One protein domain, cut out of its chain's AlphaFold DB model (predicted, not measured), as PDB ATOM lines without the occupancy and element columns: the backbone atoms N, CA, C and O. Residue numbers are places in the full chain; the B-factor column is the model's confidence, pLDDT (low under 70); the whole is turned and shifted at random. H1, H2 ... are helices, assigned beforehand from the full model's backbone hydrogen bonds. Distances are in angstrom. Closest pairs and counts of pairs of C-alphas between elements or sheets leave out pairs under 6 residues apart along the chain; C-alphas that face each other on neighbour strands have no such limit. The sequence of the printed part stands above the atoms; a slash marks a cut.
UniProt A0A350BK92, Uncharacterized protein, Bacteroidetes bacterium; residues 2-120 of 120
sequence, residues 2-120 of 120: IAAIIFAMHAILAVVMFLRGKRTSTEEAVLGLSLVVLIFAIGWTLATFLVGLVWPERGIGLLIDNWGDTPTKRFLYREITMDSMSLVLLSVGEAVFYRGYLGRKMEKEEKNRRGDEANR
ATOM      1  N   ILE A   2     -34.072 -15.520 -97.554       81.81
ATOM      2  CA  ILE A   2     -33.239 -14.596 -96.774       81.81
ATOM      3  C   ILE A   2     -33.780 -14.353 -95.353       81.81
ATOM      4  O   ILE A   2     -33.003 -14.424 -94.406       81.81
ATOM      5  N   ALA A   3     -35.096 -14.178 -95.173       84.06
ATOM      6  CA  ALA A   3     -35.700 -14.048 -93.840       84.06
ATOM      7  C   ALA A   3     -35.302 -15.188 -92.884       84.06
ATOM      8  O   ALA A   3     -34.900 -14.938 -91.754       84.06
ATOM      9  N   ALA A   4     -35.335 -16.442 -93.346       85.00
ATOM     10  CA  ALA A   4     -34.955 -17.589 -92.520       85.00
ATOM     11  C   ALA A   4     -33.470 -17.552 -92.117       85.00
ATOM     12  O   ALA A   4     -33.132 -17.900 -90.989       85.00
ATOM     13  N   ILE A   5     -32.592 -17.092 -93.016       88.38
ATOM     14  CA  ILE A   5     -31.155 -16.940 -92.744       88.38
ATOM     15  C   ILE A   5     -30.929 -15.864 -91.681       88.38
ATOM     16  O   ILE A   5     -30.195 -16.089 -90.717       88.38
ATOM     17  N   ILE A   6     -31.575 -14.707 -91.829       89.19
ATOM     18  CA  ILE A   6     -31.435 -13.608 -90.873       89.19
ATOM     19  C   ILE A   6     -32.035 -14.016 -89.522       89.19
ATOM     20  O   ILE A   6     -31.405 -13.825 -88.487       89.19
ATOM     21  N   PHE A   7     -33.199 -14.663 -89.504       91.25
ATOM     22  CA  PHE A   7     -33.787 -15.205 -88.279       91.25
ATOM     23  C   PHE A   7     -32.851 -16.206 -87.582       91.25
ATOM     24  O   PHE A   7     -32.618 -16.106 -86.377       91.25
ATOM     25  N   ALA A   8     -32.241 -17.127 -88.337       91.69
ATOM     26  CA  ALA A   8     -31.273 -18.078 -87.798       91.69
ATOM     27  C   ALA A   8     -30.054 -17.375 -87.175       91.69
ATOM     28  O   ALA A   8     -29.562 -17.816 -86.139       91.69
ATOM     29  N   MET A   9     -29.599 -16.256 -87.745       92.56
ATOM     30  CA  MET A   9     -28.522 -15.447 -87.162       92.56
ATOM     31  C   MET A   9     -28.886 -14.914 -85.765       92.56
ATOM     32  O   MET A   9     -28.058 -14.988 -84.856       92.56
ATOM     33  N   HIS A  10     -30.124 -14.457 -85.558       92.38
ATOM     34  CA  HIS A  10     -30.604 -14.014 -84.240       92.38
ATOM     35  C   HIS A  10     -30.718 -15.185 -83.256       92.38
ATOM     36  O   HIS A  10     -30.330 -15.065 -82.094       92.38
ATOM     37  N   ALA A  11     -31.174 -16.350 -83.724       92.31
ATOM     38  CA  ALA A  11     -31.200 -17.561 -82.905       92.31
ATOM     39  C   ALA A  11     -29.783 -17.970 -82.458       92.31
ATOM     40  O   ALA A  11     -29.567 -18.279 -81.284       92.31
ATOM     41  N   ILE A  12     -28.792 -17.903 -83.356       93.75
ATOM     42  CA  ILE A  12     -27.381 -18.144 -83.021       93.75
ATOM     43  C   ILE A  12     -26.892 -17.120 -81.991       93.75
ATOM     44  O   ILE A  12     -26.256 -17.509 -81.012       93.75
ATOM     45  N   LEU A  13     -27.210 -15.831 -82.161       90.56
ATOM     46  CA  LEU A  13     -26.858 -14.784 -81.197       90.56
ATOM     47  C   LEU A  13     -27.419 -15.089 -79.800       90.56
ATOM     48  O   LEU A  13     -26.683 -15.008 -78.814       90.56
ATOM     49  N   ALA A  14     -28.688 -15.491 -79.715       91.19
ATOM     50  CA  ALA A  14     -29.332 -15.867 -78.460       91.19
ATOM     51  C   ALA A  14     -28.631 -17.062 -77.789       91.19
ATOM     52  O   ALA A  14     -28.321 -17.009 -76.596       91.19
ATOM     53  N   VAL A  15     -28.296 -18.105 -78.559       93.25
ATOM     54  CA  VAL A  15     -27.544 -19.268 -78.057       93.25
ATOM     55  C   VAL A  15     -26.155 -18.857 -77.568       93.25
ATOM     56  O   VAL A  15     -25.741 -19.256 -76.480       93.25
ATOM     57  N   VAL A  16     -25.433 -18.030 -78.328       91.12
ATOM     58  CA  VAL A  16     -24.100 -17.544 -77.945       91.12
ATOM     59  C   VAL A  16     -24.163 -16.735 -76.649       91.12
ATOM     60  O   VAL A  16     -23.335 -16.952 -75.762       91.12
ATOM     61  N   MET A  17     -25.136 -15.833 -76.503       88.19
ATOM     62  CA  MET A  17     -25.313 -15.040 -75.280       88.19
ATOM     63  C   MET A  17     -25.652 -15.918 -74.075       88.19
ATOM     64  O   MET A  17     -25.044 -15.759 -73.014       88.19
ATOM     65  N   PHE A  18     -26.540 -16.898 -74.246       91.31
ATOM     66  CA  PHE A  18     -26.871 -17.857 -73.195       91.31
ATOM     67  C   PHE A  18     -25.652 -18.680 -72.760       91.31
ATOM     68  O   PHE A  18     -25.360 -18.783 -71.570       91.31
ATOM     69  N   LEU A  19     -24.888 -19.223 -73.714       92.06
ATOM     70  CA  LEU A  19     -23.677 -19.994 -73.419       92.06
ATOM     71  C   LEU A  19     -22.604 -19.147 -72.728       92.06
ATOM     72  O   LEU A  19     -21.875 -19.667 -71.882       92.06
ATOM     73  N   ARG A  20     -22.502 -17.855 -73.062       87.38
ATOM     74  CA  ARG A  20     -21.600 -16.922 -72.375       87.38
ATOM     75  C   ARG A  20     -22.037 -16.665 -70.939       87.38
ATOM     76  O   ARG A  20     -21.194 -16.771 -70.057       87.38
ATOM     77  N   GLY A  21     -23.321 -16.398 -70.698       85.75
ATOM     78  CA  GLY A  21     -23.845 -16.222 -69.340       85.75
ATOM     79  C   GLY A  21     -23.760 -17.501 -68.502       85.75
ATOM     80  O   GLY A  21     -23.475 -17.449 -67.315       85.75
ATOM     81  N   LYS A  22     -23.874 -18.686 -69.118       88.94
ATOM     82  CA  LYS A  22     -23.750 -19.964 -68.397       88.94
ATOM     83  C   LYS A  22     -22.361 -20.180 -67.780       88.94
ATOM     84  O   LYS A  22     -22.228 -20.983 -66.862       88.94
ATOM     85  N   ARG A  23     -21.323 -19.487 -68.267       86.94
ATOM     86  CA  ARG A  23     -19.963 -19.573 -67.702       86.94
ATOM     87  C   ARG A  23     -19.821 -18.868 -66.354       86.94
ATOM     88  O   ARG A  23     -18.866 -19.164 -65.648       86.94
ATOM     89  N   THR A  24     -20.719 -17.948 -66.019       85.75
ATOM     90  CA  THR A  24     -20.695 -17.195 -64.761       85.75
ATOM     91  C   THR A  24     -21.749 -17.725 -63.795       85.75
ATOM     92  O   THR A  24     -21.410 -18.154 -62.695       85.75
ATOM     93  N   SER A  25     -23.016 -17.765 -64.214       92.00
ATOM     94  CA  SER A  25     -24.131 -18.271 -63.409       92.00
ATOM     95  C   SER A  25     -25.331 -18.629 -64.287       92.00
ATOM     96  O   SER A  25     -25.560 -18.037 -65.343       92.00
ATOM     97  N   THR A  26     -26.156 -19.574 -63.833       90.12
ATOM     98  CA  THR A  26     -27.435 -19.895 -64.485       90.12
ATOM     99  C   THR A  26     -28.363 -18.679 -64.523       90.12
ATOM    100  O   THR A  26     -29.048 -18.469 -65.521       90.12
ATOM    101  N   GLU A  27     -28.357 -17.859 -63.470       92.88
ATOM    102  CA  GLU A  27     -29.169 -16.641 -63.396       92.88
ATOM    103  C   GLU A  27     -28.743 -15.631 -64.466       92.88
ATOM    104  O   GLU A  27     -29.578 -15.145 -65.225       92.88
ATOM    105  N   GLU A  28     -27.436 -15.397 -64.611       87.94
ATOM    106  CA  GLU A  28     -26.894 -14.504 -65.641       87.94
ATOM    107  C   GLU A  28     -27.180 -15.010 -67.062       87.94
ATOM    108  O   GLU A  28     -27.486 -14.215 -67.954       87.94
ATOM    109  N   ALA A  29     -27.139 -16.329 -67.280       90.06
ATOM    110  CA  ALA A  29     -27.504 -16.947 -68.555       90.06
ATOM    111  C   ALA A  29     -28.972 -16.698 -68.916       90.06
ATOM    112  O   ALA A  29     -29.278 -16.306 -70.045       90.06
ATOM    113  N   VAL A  30     -29.877 -16.912 -67.956       94.06
ATOM    114  CA  VAL A  30     -31.319 -16.708 -68.138       94.06
ATOM    115  C   VAL A  30     -31.630 -15.229 -68.331       94.06
ATOM    116  O   VAL A  30     -32.401 -14.894 -69.228       94.06
ATOM    117  N   LEU A  31     -31.006 -14.341 -67.555       91.12
ATOM    118  CA  LEU A  31     -31.199 -12.897 -67.673       91.12
ATOM    119  C   LEU A  31     -30.725 -12.384 -69.042       91.12
ATOM    120  O   LEU A  31     -31.446 -11.649 -69.716       91.12
ATOM    121  N   GLY A  32     -29.539 -12.816 -69.483       88.88
ATOM    122  CA  GLY A  32     -28.977 -12.446 -70.782       88.88
ATOM    123  C   GLY A  32     -29.803 -12.963 -71.960       88.88
ATOM    124  O   GLY A  32     -30.081 -12.210 -72.893       88.88
ATOM    125  N   LEU A  33     -30.243 -14.223 -71.904       92.38
ATOM    126  CA  LEU A  33     -31.121 -14.804 -72.922       92.38
ATOM    127  C   LEU A  33     -32.478 -14.096 -72.963       92.38
ATOM    128  O   LEU A  33     -32.942 -13.736 -74.042       92.38
ATOM    129  N   SER A  34     -33.088 -13.860 -71.799       93.31
ATOM    130  CA  SER A  34     -34.382 -13.176 -71.696       93.31
ATOM    131  C   SER A  34     -34.306 -11.767 -72.272       93.31
ATOM    132  O   SER A  34     -35.205 -11.354 -73.000       93.31
ATOM    133  N   LEU A  35     -33.210 -11.049 -72.013       91.19
ATOM    134  CA  LEU A  35     -32.980  -9.726 -72.582       91.19
ATOM    135  C   LEU A  35     -32.882  -9.769 -74.113       91.19
ATOM    136  O   LEU A  35     -33.496  -8.940 -74.778       91.19
ATOM    137  N   VAL A  36     -32.143 -10.730 -74.680       91.62
ATOM    138  CA  VAL A  36     -32.021 -10.884 -76.143       91.62
ATOM    139  C   VAL A  36     -33.379 -11.193 -76.768       91.62
ATOM    140  O   VAL A  36     -33.769 -10.533 -77.725       91.62
ATOM    141  N   VAL A  37     -34.129 -12.141 -76.201       93.62
ATOM    142  CA  VAL A  37     -35.469 -12.501 -76.695       93.62
ATOM    143  C   VAL A  37     -36.431 -11.314 -76.606       93.62
ATOM    144  O   VAL A  37     -37.203 -11.085 -77.533       93.62
ATOM    145  N   LEU A  38     -36.369 -10.535 -75.523       94.00
ATOM    146  CA  LEU A  38     -37.210  -9.354 -75.341       94.00
ATOM    147  C   LEU A  38     -36.907  -8.268 -76.380       94.00
ATOM    148  O   LEU A  38     -37.831  -7.737 -76.997       94.00
ATOM    149  N   ILE A  39     -35.624  -7.952 -76.582       92.19
ATOM    150  CA  ILE A  39     -35.183  -6.972 -77.586       92.19
ATOM    151  C   ILE A  39     -35.614  -7.428 -78.977       92.19
ATOM    152  O   ILE A  39     -36.188  -6.632 -79.716       92.19
ATOM    153  N   PHE A  40     -35.415  -8.707 -79.295       94.00
ATOM    154  CA  PHE A  40     -35.816  -9.280 -80.571       94.00
ATOM    155  C   PHE A  40     -37.331  -9.184 -80.790       94.00
ATOM    156  O   PHE A  40     -37.772  -8.712 -81.831       94.00
ATOM    157  N   ALA A  41     -38.152  -9.576 -79.809       94.38
ATOM    158  CA  ALA A  41     -39.610  -9.574 -79.944       94.38
ATOM    159  C   ALA A  41     -40.186  -8.155 -80.111       94.38
ATOM    160  O   ALA A  41     -40.993  -7.896 -81.013       94.38
ATOM    161  N   ILE A  42     -39.755  -7.216 -79.260       95.81
ATOM    162  CA  ILE A  42     -40.193  -5.815 -79.335       95.81
ATOM    163  C   ILE A  42     -39.658  -5.166 -80.613       95.81
ATOM    164  O   ILE A  42     -40.405  -4.505 -81.336       95.81
ATOM    165  N   GLY A  43     -38.377  -5.383 -80.912       93.19
ATOM    166  CA  GLY A  43     -37.714  -4.842 -82.086       93.19
ATOM    167  C   GLY A  43     -38.340  -5.346 -83.381       93.19
ATOM    168  O   GLY A  43     -38.596  -4.541 -84.271       93.19
ATOM    169  N   TRP A  44     -38.655  -6.640 -83.480       93.75
ATOM    170  CA  TRP A  44     -39.343  -7.217 -84.634       93.75
ATOM    171  C   TRP A  44     -40.698  -6.553 -84.858       93.75
ATOM    172  O   TRP A  44     -41.032  -6.174 -85.981       93.75
ATOM    173  N   THR A  45     -41.483  -6.397 -83.790       93.75
ATOM    174  CA  THR A  45     -42.820  -5.796 -83.867       93.75
ATOM    175  C   THR A  45     -42.731  -4.348 -84.346       93.75
ATOM    176  O   THR A  45     -43.448  -3.951 -85.265       93.75
ATOM    177  N   LEU A  46     -41.795  -3.573 -83.788       94.00
ATOM    178  CA  LEU A  46     -41.560  -2.191 -84.195       94.00
ATOM    179  C   LEU A  46     -41.043  -2.097 -85.637       94.00
ATOM    180  O   LEU A  46     -41.519  -1.265 -86.405       94.00
ATOM    181  N   ALA A  47     -40.104  -2.957 -86.027       93.81
ATOM    182  CA  ALA A  47     -39.565  -2.988 -87.380       93.81
ATOM    183  C   ALA A  47     -40.644  -3.356 -88.403       93.81
ATOM    184  O   ALA A  47     -40.732  -2.722 -89.448       93.81
ATOM    185  N   THR A  48     -41.505  -4.322 -88.085       91.12
ATOM    186  CA  THR A  48     -42.636  -4.714 -88.938       91.12
ATOM    187  C   THR A  48     -43.617  -3.560 -89.109       91.12
ATOM    188  O   THR A  48     -44.047  -3.282 -90.225       91.12
ATOM    189  N   PHE A  49     -43.917  -2.833 -88.030       92.19
ATOM    190  CA  PHE A  49     -44.751  -1.636 -88.095       92.19
ATOM    191  C   PHE A  49     -44.128  -0.534 -88.970       92.19
ATOM    192  O   PHE A  49     -44.795   0.005 -89.852       92.19
ATOM    193  N   LEU A  50     -42.842  -0.223 -88.769       91.69
ATOM    194  CA  LEU A  50     -42.133   0.803 -89.541       91.69
ATOM    195  C   LEU A  50     -42.015   0.438 -91.022       91.69
ATOM    196  O   LEU A  50     -42.247   1.283 -91.886       91.69
ATOM    197  N   VAL A  51     -41.689  -0.820 -91.323       90.12
ATOM    198  CA  VAL A  51     -41.658  -1.318 -92.699       90.12
ATOM    199  C   VAL A  51     -43.053  -1.253 -93.301       90.12
ATOM    200  O   VAL A  51     -43.178  -0.755 -94.408       90.12
ATOM    201  N   GLY A  52     -44.105  -1.653 -92.585       87.38
ATOM    202  CA  GLY A  52     -45.481  -1.571 -93.079       87.38
ATOM    203  C   GLY A  52     -45.944  -0.142 -93.395       87.38
ATOM    204  O   GLY A  52     -46.725   0.052 -94.325       87.38
ATOM    205  N   LEU A  53     -45.428   0.866 -92.681       87.38
ATOM    206  CA  LEU A  53     -45.715   2.279 -92.955       87.38
ATOM    207  C   LEU A  53     -45.101   2.753 -94.282       87.38
ATOM    208  O   LEU A  53     -45.713   3.534 -95.006       87.38
ATOM    209  N   VAL A  54     -43.888   2.287 -94.593       83.88
ATOM    210  CA  VAL A  54     -43.140   2.679 -95.802       83.88
ATOM    211  C   VAL A  54     -43.440   1.749 -96.986       83.88
ATOM    212  O   VAL A  54     -43.339   2.157 -98.141       83.88
ATOM    213  N   TRP A  55     -43.820   0.502 -96.706       74.81
ATOM    214  CA  TRP A  55     -43.864  -0.622 -97.642       74.81
ATOM    215  C   TRP A  55     -45.213  -1.368 -97.572       74.81
ATOM    216  O   TRP A  55     -45.260  -2.548 -97.215       74.81
ATOM    217  N   PRO A  56     -46.342  -0.713 -97.903       71.81
ATOM    218  CA  PRO A  56     -47.647  -1.366 -97.887       71.81
ATOM    219  C   PRO A  56     -47.715  -2.471 -98.951       71.81
ATOM    220  O   PRO A  56     -47.419  -2.232-100.124       71.81
ATOM    221  N   GLU A  57     -48.172  -3.667 -98.563       66.50
ATOM    222  CA  GLU A  57     -48.192  -4.882 -99.404       66.50
ATOM    223  C   GLU A  57     -48.846  -4.674-100.782       66.50
ATOM    224  O   GLU A  57     -48.416  -5.247-101.779       66.50
ATOM    225  N   ARG A  58     -49.860  -3.803-100.861       63.50
ATOM    226  CA  ARG A  58     -50.569  -3.496-102.115       63.50
ATOM    227  C   ARG A  58     -49.867  -2.454-102.988       63.50
ATOM    228  O   ARG A  58     -50.035  -2.475-104.202       63.50
ATOM    229  N   GLY A  59     -49.110  -1.531-102.394       58.91
ATOM    230  CA  GLY A  59     -48.525  -0.396-103.118       58.91
ATOM    231  C   GLY A  59     -47.337  -0.793-103.988       58.91
ATOM    232  O   GLY A  59     -47.137  -0.243-105.070       58.91
ATOM    233  N   ILE A  60     -46.572  -1.788-103.542       62.50
ATOM    234  CA  ILE A  60     -45.320  -2.172-104.200       62.50
ATOM    235  C   ILE A  60     -45.511  -3.281-105.225       62.50
ATOM    236  O   ILE A  60     -44.830  -3.255-106.247       62.50
ATOM    237  N   GLY A  61     -46.529  -4.130-105.042       60.38
ATOM    238  CA  GLY A  61     -47.064  -4.954-106.127       60.38
ATOM    239  C   GLY A  61     -47.391  -4.102-107.355       60.38
ATOM    240  O   GLY A  61     -46.885  -4.370-108.429       60.38
ATOM    241  N   LEU A  62     -48.101  -2.980-107.189       61.62
ATOM    242  CA  LEU A  62     -48.432  -2.087-108.309       61.62
ATOM    243  C   LEU A  62     -47.213  -1.376-108.925       61.62
ATOM    244  O   LEU A  62     -47.115  -1.257-110.147       61.62
ATOM    245  N   LEU A  63     -46.292  -0.885-108.089       63.59
ATOM    246  CA  LEU A  63     -45.098  -0.160-108.541       63.59
ATOM    247  C   LEU A  63     -44.180  -1.044-109.364       63.59
ATOM    248  O   LEU A  63     -43.720  -0.612-110.424       63.59
ATOM    249  N   ILE A  64     -43.910  -2.262-108.888       62.44
ATOM    250  CA  ILE A  64     -43.056  -3.150-109.646       62.44
ATOM    251  C   ILE A  64     -43.833  -3.904-110.726       62.44
ATOM    252  O   ILE A  64     -43.254  -4.050-111.787       62.44
ATOM    253  N   ASP A  65     -45.137  -4.195-110.638       65.12
ATOM    254  CA  ASP A  65     -45.909  -4.782-111.755       65.12
ATOM    255  C   ASP A  65     -45.798  -3.944-113.041       65.12
ATOM    256  O   ASP A  65     -45.542  -4.510-114.106       65.12
ATOM    257  N   ASN A  66     -45.772  -2.612-112.927       66.31
ATOM    258  CA  ASN A  66     -45.514  -1.693-114.045       66.31
ATOM    259  C   ASN A  66     -44.089  -1.755-114.644       66.31
ATOM    260  O   ASN A  66     -43.868  -1.267-115.750       66.31
ATOM    261  N   TRP A  67     -43.112  -2.362-113.968       65.94
ATOM    262  CA  TRP A  67     -41.694  -2.387-114.367       65.94
ATOM    263  C   TRP A  67     -41.340  -3.465-115.424       65.94
ATOM    264  O   TRP A  67     -40.182  -3.845-115.567       65.94
ATOM    265  N   GLY A  68     -42.312  -3.971-116.193       65.38
ATOM    266  CA  GLY A  68     -42.081  -4.958-117.265       65.38
ATOM    267  C   GLY A  68     -41.612  -6.337-116.769       65.38
ATOM    268  O   GLY A  68     -41.156  -6.486-115.636       65.38
ATOM    269  N   ASP A  69     -41.762  -7.384-117.580       71.25
ATOM    270  CA  ASP A  69     -41.433  -8.760-117.177       71.25
ATOM    271  C   ASP A  69     -39.949  -9.071-117.376       71.25
ATOM    272  O   ASP A  69     -39.505  -9.518-118.430       71.25
ATOM    273  N   THR A  70     -39.169  -8.842-116.320       74.88
ATOM    274  CA  THR A  70     -37.730  -9.133-116.295       74.88
ATOM    275  C   THR A  70     -37.457 -10.270-115.297       74.88
ATOM    276  O   THR A  70     -38.037 -10.263-114.208       74.88
ATOM    277  N   PRO A  71     -36.573 -11.248-115.578       74.62
ATOM    278  CA  PRO A  71     -36.261 -12.337-114.638       74.62
ATOM    279  C   PRO A  71     -35.754 -11.850-113.266       74.62
ATOM    280  O   PRO A  71     -35.995 -12.496-112.247       74.62
ATOM    281  N   THR A  72     -35.127 -10.672-113.217       73.12
ATOM    282  CA  THR A  72     -34.703  -9.973-111.990       73.12
ATOM    283  C   THR A  72     -35.867  -9.594-111.075       73.12
ATOM    284  O   THR A  72     -35.740  -9.638-109.854       73.12
ATOM    285  N   LYS A  73     -37.030  -9.290-111.648       71.75
ATOM    286  CA  LYS A  73     -38.242  -8.885-110.936       71.75
ATOM    287  C   LYS A  73     -38.794 -10.009-110.062       71.75
ATOM    288  O   LYS A  73     -39.069  -9.818-108.883       71.75
ATOM    289  N   ARG A  74     -38.870 -11.218-110.633       70.50
ATOM    290  CA  ARG A  74     -39.305 -12.439-109.934       70.50
ATOM    291  C   ARG A  74     -38.397 -12.757-108.748       70.50
ATOM    292  O   ARG A  74     -38.874 -13.236-107.726       70.50
ATOM    293  N   PHE A  75     -37.100 -12.494-108.889       71.81
ATOM    294  CA  PHE A  75     -36.144 -12.666-107.803       71.81
ATOM    295  C   PHE A  75     -36.347 -11.617-106.699       71.81
ATOM    296  O   PHE A  75     -36.471 -11.994-105.535       71.81
ATOM    297  N   LEU A  76     -36.466 -10.330-107.057       71.25
ATOM    298  CA  LEU A  76     -36.700  -9.246-106.094       71.25
ATOM    299  C   LEU A  76     -37.975  -9.469-105.272       71.25
ATOM    300  O   LEU A  76     -37.918  -9.412-104.050       71.25
ATOM    301  N   TYR A  77     -39.101  -9.780-105.920       69.88
ATOM    302  CA  TYR A  77     -40.376 -10.020-105.230       69.88
ATOM    303  C   TYR A  77     -40.336 -11.195-104.259       69.88
ATOM    304  O   TYR A  77     -41.028 -11.193-103.244       69.88
ATOM    305  N   ARG A  78     -39.554 -12.227-104.582       70.25
ATOM    306  CA  ARG A  78     -39.482 -13.435-103.764       70.25
ATOM    307  C   ARG A  78     -38.666 -13.228-102.492       70.25
ATOM    308  O   ARG A  78     -38.914 -13.906-101.498       70.25
ATOM    309  N   GLU A  79     -37.674 -12.344-102.536       70.00
ATOM    310  CA  GLU A  79     -36.734 -12.161-101.429       70.00
ATOM    311  C   GLU A  79     -36.951 -10.849-100.652       70.00
ATOM    312  O   GLU A  79     -36.660 -10.812 -99.459       70.00
ATOM    313  N   ILE A  80     -37.517  -9.800-101.263       74.50
ATOM    314  CA  ILE A  80     -37.881  -8.539-100.588       74.50
ATOM    315  C   ILE A  80     -39.329  -8.638-100.101       74.50
ATOM    316  O   ILE A  80     -40.254  -8.045-100.654       74.50
ATOM    317  N   THR A  81     -39.524  -9.437 -99.058       80.94
ATOM    318  CA  THR A  81     -40.794  -9.516 -98.330       80.94
ATOM    319  C   THR A  81     -40.793  -8.562 -97.136       80.94
ATOM    320  O   THR A  81     -39.726  -8.166 -96.657       80.94
ATOM    321  N   MET A  82     -41.983  -8.227 -96.621       82.19
ATOM    322  CA  MET A  82     -42.122  -7.401 -95.413       82.19
ATOM    323  C   MET A  82     -41.316  -7.984 -94.244       82.19
ATOM    324  O   MET A  82     -40.595  -7.251 -93.574       82.19
ATOM    325  N   ASP A  83     -41.341  -9.309 -94.087       86.56
ATOM    326  CA  ASP A  83     -40.575 -10.028 -93.064       86.56
ATOM    327  C   ASP A  83     -39.060  -9.918 -93.255       86.56
ATOM    328  O   ASP A  83     -38.307  -9.788 -92.295       86.56
ATOM    329  N   SER A  84     -38.579  -9.979 -94.499       88.25
ATOM    330  CA  SER A  84     -37.143  -9.860 -94.773       88.25
ATOM    331  C   SER A  84     -36.660  -8.440 -94.476       88.25
ATOM    332  O   SER A  84     -35.592  -8.257 -93.896       88.25
ATOM    333  N   MET A  85     -37.466  -7.433 -94.819       88.69
ATOM    334  CA  MET A  85     -37.165  -6.027 -94.548       88.69
ATOM    335  C   MET A  85     -37.240  -5.689 -93.059       88.69
ATOM    336  O   MET A  85     -36.377  -4.962 -92.561       88.69
ATOM    337  N   SER A  86     -38.227  -6.226 -92.337       91.62
ATOM    338  CA  SER A  86     -38.343  -6.026 -90.890       91.62
ATOM    339  C   SER A  86     -37.159  -6.655 -90.163       91.62
ATOM    340  O   SER A  86     -36.581  -6.024 -89.283       91.62
ATOM    341  N   LEU A  87     -36.718  -7.835 -90.598       92.12
ATOM    342  CA  LEU A  87     -35.522  -8.501 -90.092       92.12
ATOM    343  C   LEU A  87     -34.233  -7.724 -90.339       92.12
ATOM    344  O   LEU A  87     -33.407  -7.614 -89.437       92.12
ATOM    345  N   VAL A  88     -34.052  -7.176 -91.541       91.69
ATOM    346  CA  VAL A  88     -32.886  -6.336 -91.852       91.69
ATOM    347  C   VAL A  88     -32.883  -5.087 -90.974       91.69
ATOM    348  O   VAL A  88     -31.861  -4.757 -90.371       91.69
ATOM    349  N   LEU A  89     -34.028  -4.406 -90.869       92.00
ATOM    350  CA  LEU A  89     -34.166  -3.212 -90.040       92.00
ATOM    351  C   LEU A  89     -33.920  -3.524 -88.557       92.00
ATOM    352  O   LEU A  89     -33.219  -2.768 -87.881       92.00
ATOM    353  N   LEU A  90     -34.430  -4.660 -88.074       93.81
ATOM    354  CA  LEU A  90     -34.183  -5.166 -86.728       93.81
ATOM    355  C   LEU A  90     -32.694  -5.400 -86.486       93.81
ATOM    356  O   LEU A  90     -32.161  -4.876 -85.513       93.81
ATOM    357  N   SER A  91     -32.000  -6.105 -87.382       92.88
ATOM    358  CA  SER A  91     -30.562  -6.366 -87.241       92.88
ATOM    359  C   SER A  91     -29.739  -5.081 -87.163       92.88
ATOM    360  O   SER A  91     -28.799  -4.996 -86.373       92.88
ATOM    361  N   VAL A  92     -30.096  -4.058 -87.946       92.56
ATOM    362  CA  VAL A  92     -29.451  -2.739 -87.860       92.56
ATOM    363  C   VAL A  92     -29.724  -2.094 -86.500       92.56
ATOM    364  O   VAL A  92     -28.792  -1.614 -85.851       92.56
ATOM    365  N   GLY A  93     -30.976  -2.111 -86.037       91.56
ATOM    366  CA  GLY A  93     -31.364  -1.572 -84.732       91.56
ATOM    367  C   GLY A  93     -30.665  -2.271 -83.563       91.56
ATOM    368  O   GLY A  93     -30.112  -1.609 -82.682       91.56
ATOM    369  N   GLU A  94     -30.613  -3.601 -83.579       89.19
ATOM    370  CA  GLU A  94     -29.911  -4.408 -82.582       89.19
ATOM    371  C   GLU A  94     -28.406  -4.142 -82.590       89.19
ATOM    372  O   GLU A  94     -27.810  -3.971 -81.526       89.19
ATOM    373  N   ALA A  95     -27.777  -4.035 -83.763       89.12
ATOM    374  CA  ALA A  95     -26.354  -3.712 -83.864       89.12
ATOM    375  C   ALA A  95     -26.031  -2.354 -83.218       89.12
ATOM    376  O   ALA A  95     -25.047  -2.233 -82.478       89.12
ATOM    377  N   VAL A  96     -26.876  -1.341 -83.442       89.25
ATOM    378  CA  VAL A  96     -26.756  -0.026 -82.791       89.25
ATOM    379  C   VAL A  96     -26.958  -0.150 -81.279       89.25
ATOM    380  O   VAL A  96     -26.155   0.379 -80.503       89.25
ATOM    381  N   PHE A  97     -27.983  -0.887 -80.846       87.31
ATOM    382  CA  PHE A  97     -28.294  -1.084 -79.432       87.31
ATOM    383  C   PHE A  97     -27.158  -1.787 -78.681       87.31
ATOM    384  O   PHE A  97     -26.696  -1.281 -77.656       87.31
ATOM    385  N   TYR A  98     -26.659  -2.916 -79.192       81.88
ATOM    386  CA  TYR A  98     -25.584  -3.676 -78.553       81.88
ATOM    387  C   TYR A  98     -24.272  -2.900 -78.520       81.88
ATOM    388  O   TYR A  98     -23.581  -2.925 -77.499       81.88
ATOM    389  N   ARG A  99     -23.950  -2.150 -79.582       84.12
ATOM    390  CA  ARG A  99     -22.781  -1.262 -79.591       84.12
ATOM    391  C   ARG A  99     -22.886  -0.191 -78.501       84.12
ATOM    392  O   ARG A  99     -21.920   0.029 -77.773       84.12
ATOM    393  N   GLY A 100     -24.058   0.426 -78.340       85.62
ATOM    394  CA  GLY A 100     -24.305   1.413 -77.284       85.62
ATOM    395  C   GLY A 100     -24.346   0.817 -75.870       85.62
ATOM    396  O   GLY A 100     -23.865   1.429 -74.918       85.62
ATOM    397  N   TYR A 101     -24.903  -0.384 -75.700       80.81
ATOM    398  CA  TYR A 101     -24.952  -1.079 -74.411       80.81
ATOM    399  C   TYR A 101     -23.557  -1.505 -73.934       80.81
ATOM    400  O   TYR A 101     -23.194  -1.246 -72.785       80.81
ATOM    401  N   LEU A 102     -22.748  -2.095 -74.819       70.12
ATOM    402  CA  LEU A 102     -21.376  -2.498 -74.505       70.12
ATOM    403  C   LEU A 102     -20.485  -1.295 -74.179       70.12
ATOM    404  O   LEU A 102     -19.724  -1.363 -73.215       70.12
ATOM    405  N   GLY A 103     -20.626  -0.187 -74.915       71.44
ATOM    406  CA  GLY A 103     -19.896   1.052 -74.622       71.44
ATOM    407  C   GLY A 103     -20.163   1.566 -73.204       71.44
ATOM    408  O   GLY A 103     -19.229   1.829 -72.451       71.44
ATOM    409  N   ARG A 104     -21.436   1.602 -72.789       74.31
ATOM    410  CA  ARG A 104     -21.824   2.034 -71.433       74.31
ATOM    411  C   ARG A 104     -21.352   1.082 -70.334       74.31
ATOM    412  O   ARG A 104     -21.054   1.527 -69.228       74.31
ATOM    413  N   LYS A 105     -21.285  -0.224 -70.613       72.50
ATOM    414  CA  LYS A 105     -20.768  -1.203 -69.647       72.50
ATOM    415  C   LYS A 105     -19.286  -0.954 -69.351       72.50
ATOM    416  O   LYS A 105     -18.908  -0.928 -68.182       72.50
ATOM    417  N   MET A 106     -18.478  -0.709 -70.384       66.12
ATOM    418  CA  MET A 106     -17.045  -0.431 -70.224       66.12
ATOM    419  C   MET A 106     -16.784   0.878 -69.477       66.12
ATOM    420  O   MET A 106     -15.972   0.898 -68.557       66.12
ATOM    421  N   GLU A 107     -17.524   1.940 -69.799       74.12
ATOM    422  CA  GLU A 107     -17.411   3.227 -69.100       74.12
ATOM    423  C   GLU A 107     -17.713   3.090 -67.597       74.12
ATOM    424  O   GLU A 107     -17.008   3.640 -66.747       74.12
ATOM    425  N   LYS A 108     -18.737   2.297 -67.252       76.12
ATOM    426  CA  LYS A 108     -19.114   2.033 -65.859       76.12
ATOM    427  C   LYS A 108     -18.056   1.210 -65.117       76.12
ATOM    428  O   LYS A 108     -17.751   1.519 -63.967       76.12
ATOM    429  N   GLU A 109     -17.477   0.199 -65.765       74.44
ATOM    430  CA  GLU A 109     -16.380  -0.600 -65.200       74.44
ATOM    431  C   GLU A 109     -15.106   0.232 -64.987       74.44
ATOM    432  O   GLU A 109     -14.449   0.091 -63.958       74.44
ATOM    433  N   GLU A 110     -14.770   1.130 -65.912       77.56
ATOM    434  CA  GLU A 110     -13.607   2.019 -65.797       77.56
ATOM    435  C   GLU A 110     -13.790   3.068 -64.693       77.56
ATOM    436  O   GLU A 110     -12.853   3.379 -63.954       77.56
ATOM    437  N   LYS A 111     -15.004   3.610 -64.541       77.75
ATOM    438  CA  LYS A 111     -15.321   4.542 -63.453       77.75
ATOM    439  C   LYS A 111     -15.235   3.867 -62.081       77.75
ATOM    440  O   LYS A 111     -14.668   4.462 -61.169       77.75
ATOM    441  N   ASN A 112     -15.743   2.639 -61.942       79.44
ATOM    442  CA  ASN A 112     -15.605   1.873 -60.698       79.44
ATOM    443  C   ASN A 112     -14.134   1.602 -60.367       79.44
ATOM    444  O   ASN A 112     -13.714   1.850 -59.244       79.44
ATOM    445  N   ARG A 113     -13.334   1.183 -61.354       78.56
ATOM    446  CA  ARG A 113     -11.906   0.889 -61.154       78.56
ATOM    447  C   ARG A 113     -11.116   2.113 -60.681       78.56
ATOM    448  O   ARG A 113     -10.343   2.013 -59.738       78.56
ATOM    449  N   ARG A 114     -11.368   3.279 -61.286       80.31
ATOM    450  CA  ARG A 114     -10.763   4.557 -60.867       80.31
ATOM    451  C   ARG A 114     -11.222   5.004 -59.476       80.31
ATOM    452  O   ARG A 114     -10.440   5.600 -58.746       80.31
ATOM    453  N   GLY A 115     -12.475   4.730 -59.110       79.88
ATOM    454  CA  GLY A 115     -12.990   4.990 -57.762       79.88
ATOM    455  C   GLY A 115     -12.318   4.121 -56.697       79.88
ATOM    456  O   GLY A 115     -11.960   4.632 -55.639       79.88
ATOM    457  N   ASP A 116     -12.090   2.842 -56.997       78.81
ATOM    458  CA  ASP A 116     -11.399   1.910 -56.099       78.81
ATOM    459  C   ASP A 116      -9.909   2.256 -55.930       78.81
ATOM    460  O   ASP A 116      -9.361   2.086 -54.843       78.81
ATOM    461  N   GLU A 117      -9.252   2.764 -56.979       75.69
ATOM    462  CA  GLU A 117      -7.862   3.246 -56.921       75.69
ATOM    463  C   GLU A 117      -7.718   4.561 -56.142       75.69
ATOM    464  O   GLU A 117      -6.718   4.748 -55.461       75.69
ATOM    465  N   ALA A 118      -8.705   5.459 -56.204       71.94
ATOM    466  CA  ALA A 118      -8.683   6.728 -55.471       71.94
ATOM    467  C   ALA A 118      -9.000   6.587 -53.968       71.94
ATOM    468  O   ALA A 118      -8.768   7.524 -53.208       71.94
ATOM    469  N   ASN A 119      -9.570   5.451 -53.553       70.25
ATOM    470  CA  ASN A 119      -9.967   5.166 -52.171       70.25
ATOM    471  C   ASN A 119      -9.020   4.171 -51.462       70.25
ATOM    472  O   ASN A 119      -9.331   3.696 -50.369       70.25
ATOM    473  N   ARG A 120      -7.898   3.822 -52.104       61.06
ATOM    474  CA  ARG A 120      -6.764   3.079 -51.532       61.06
ATOM    475  C   ARG A 120      -5.623   4.031 -51.209       61.06
ATOM    476  O   ARG A 120      -4.919   3.737 -50.220       61.06
TER     477      ARG A 120
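This is residues 2 to 120 of the 120 residues of an uncharacterized protein of Bacteroidetes bacterium (UniProt A0A350BK92). A rod: the hairpin of H1 and H2 with the first part of H5 makes an up-and-down bundle, each helix running against the one before. Residues 99 to 120 stick out at one end; short H3 and H4 lie at the other. The printed part has 119 residues and five named helices, H1 to H5, class all helix. It is only just extended, close to loose: radius of gyration of the C-alphas 20.5 A, spans 75 by 27 by 22 A.

See H1, residues 2 to 21, touch H2, residues 26 to 54, with 27 to 40 of H2 alone; the closest C-alphas, Gly 21 and Ala 29, are 3.8 A apart. H5, residues 82 to 118, stands to H2 at a steep tilt of 43 degrees. Every O i to N i+4 pair is within hydrogen-bond range in H1, H2 and H5.

Find C-alpha 2 at (-33.239, -14.596, -96.774), where H1 begins; H5 runs 54.0 A to C-alpha 118 at (-8.683, 6.728, -55.471). H3 is residues 57 to 65, H4 71 to 79.

The printed part has no cut; pLDDT is under 70 at residues 57 to 68, 77, 106 and 120.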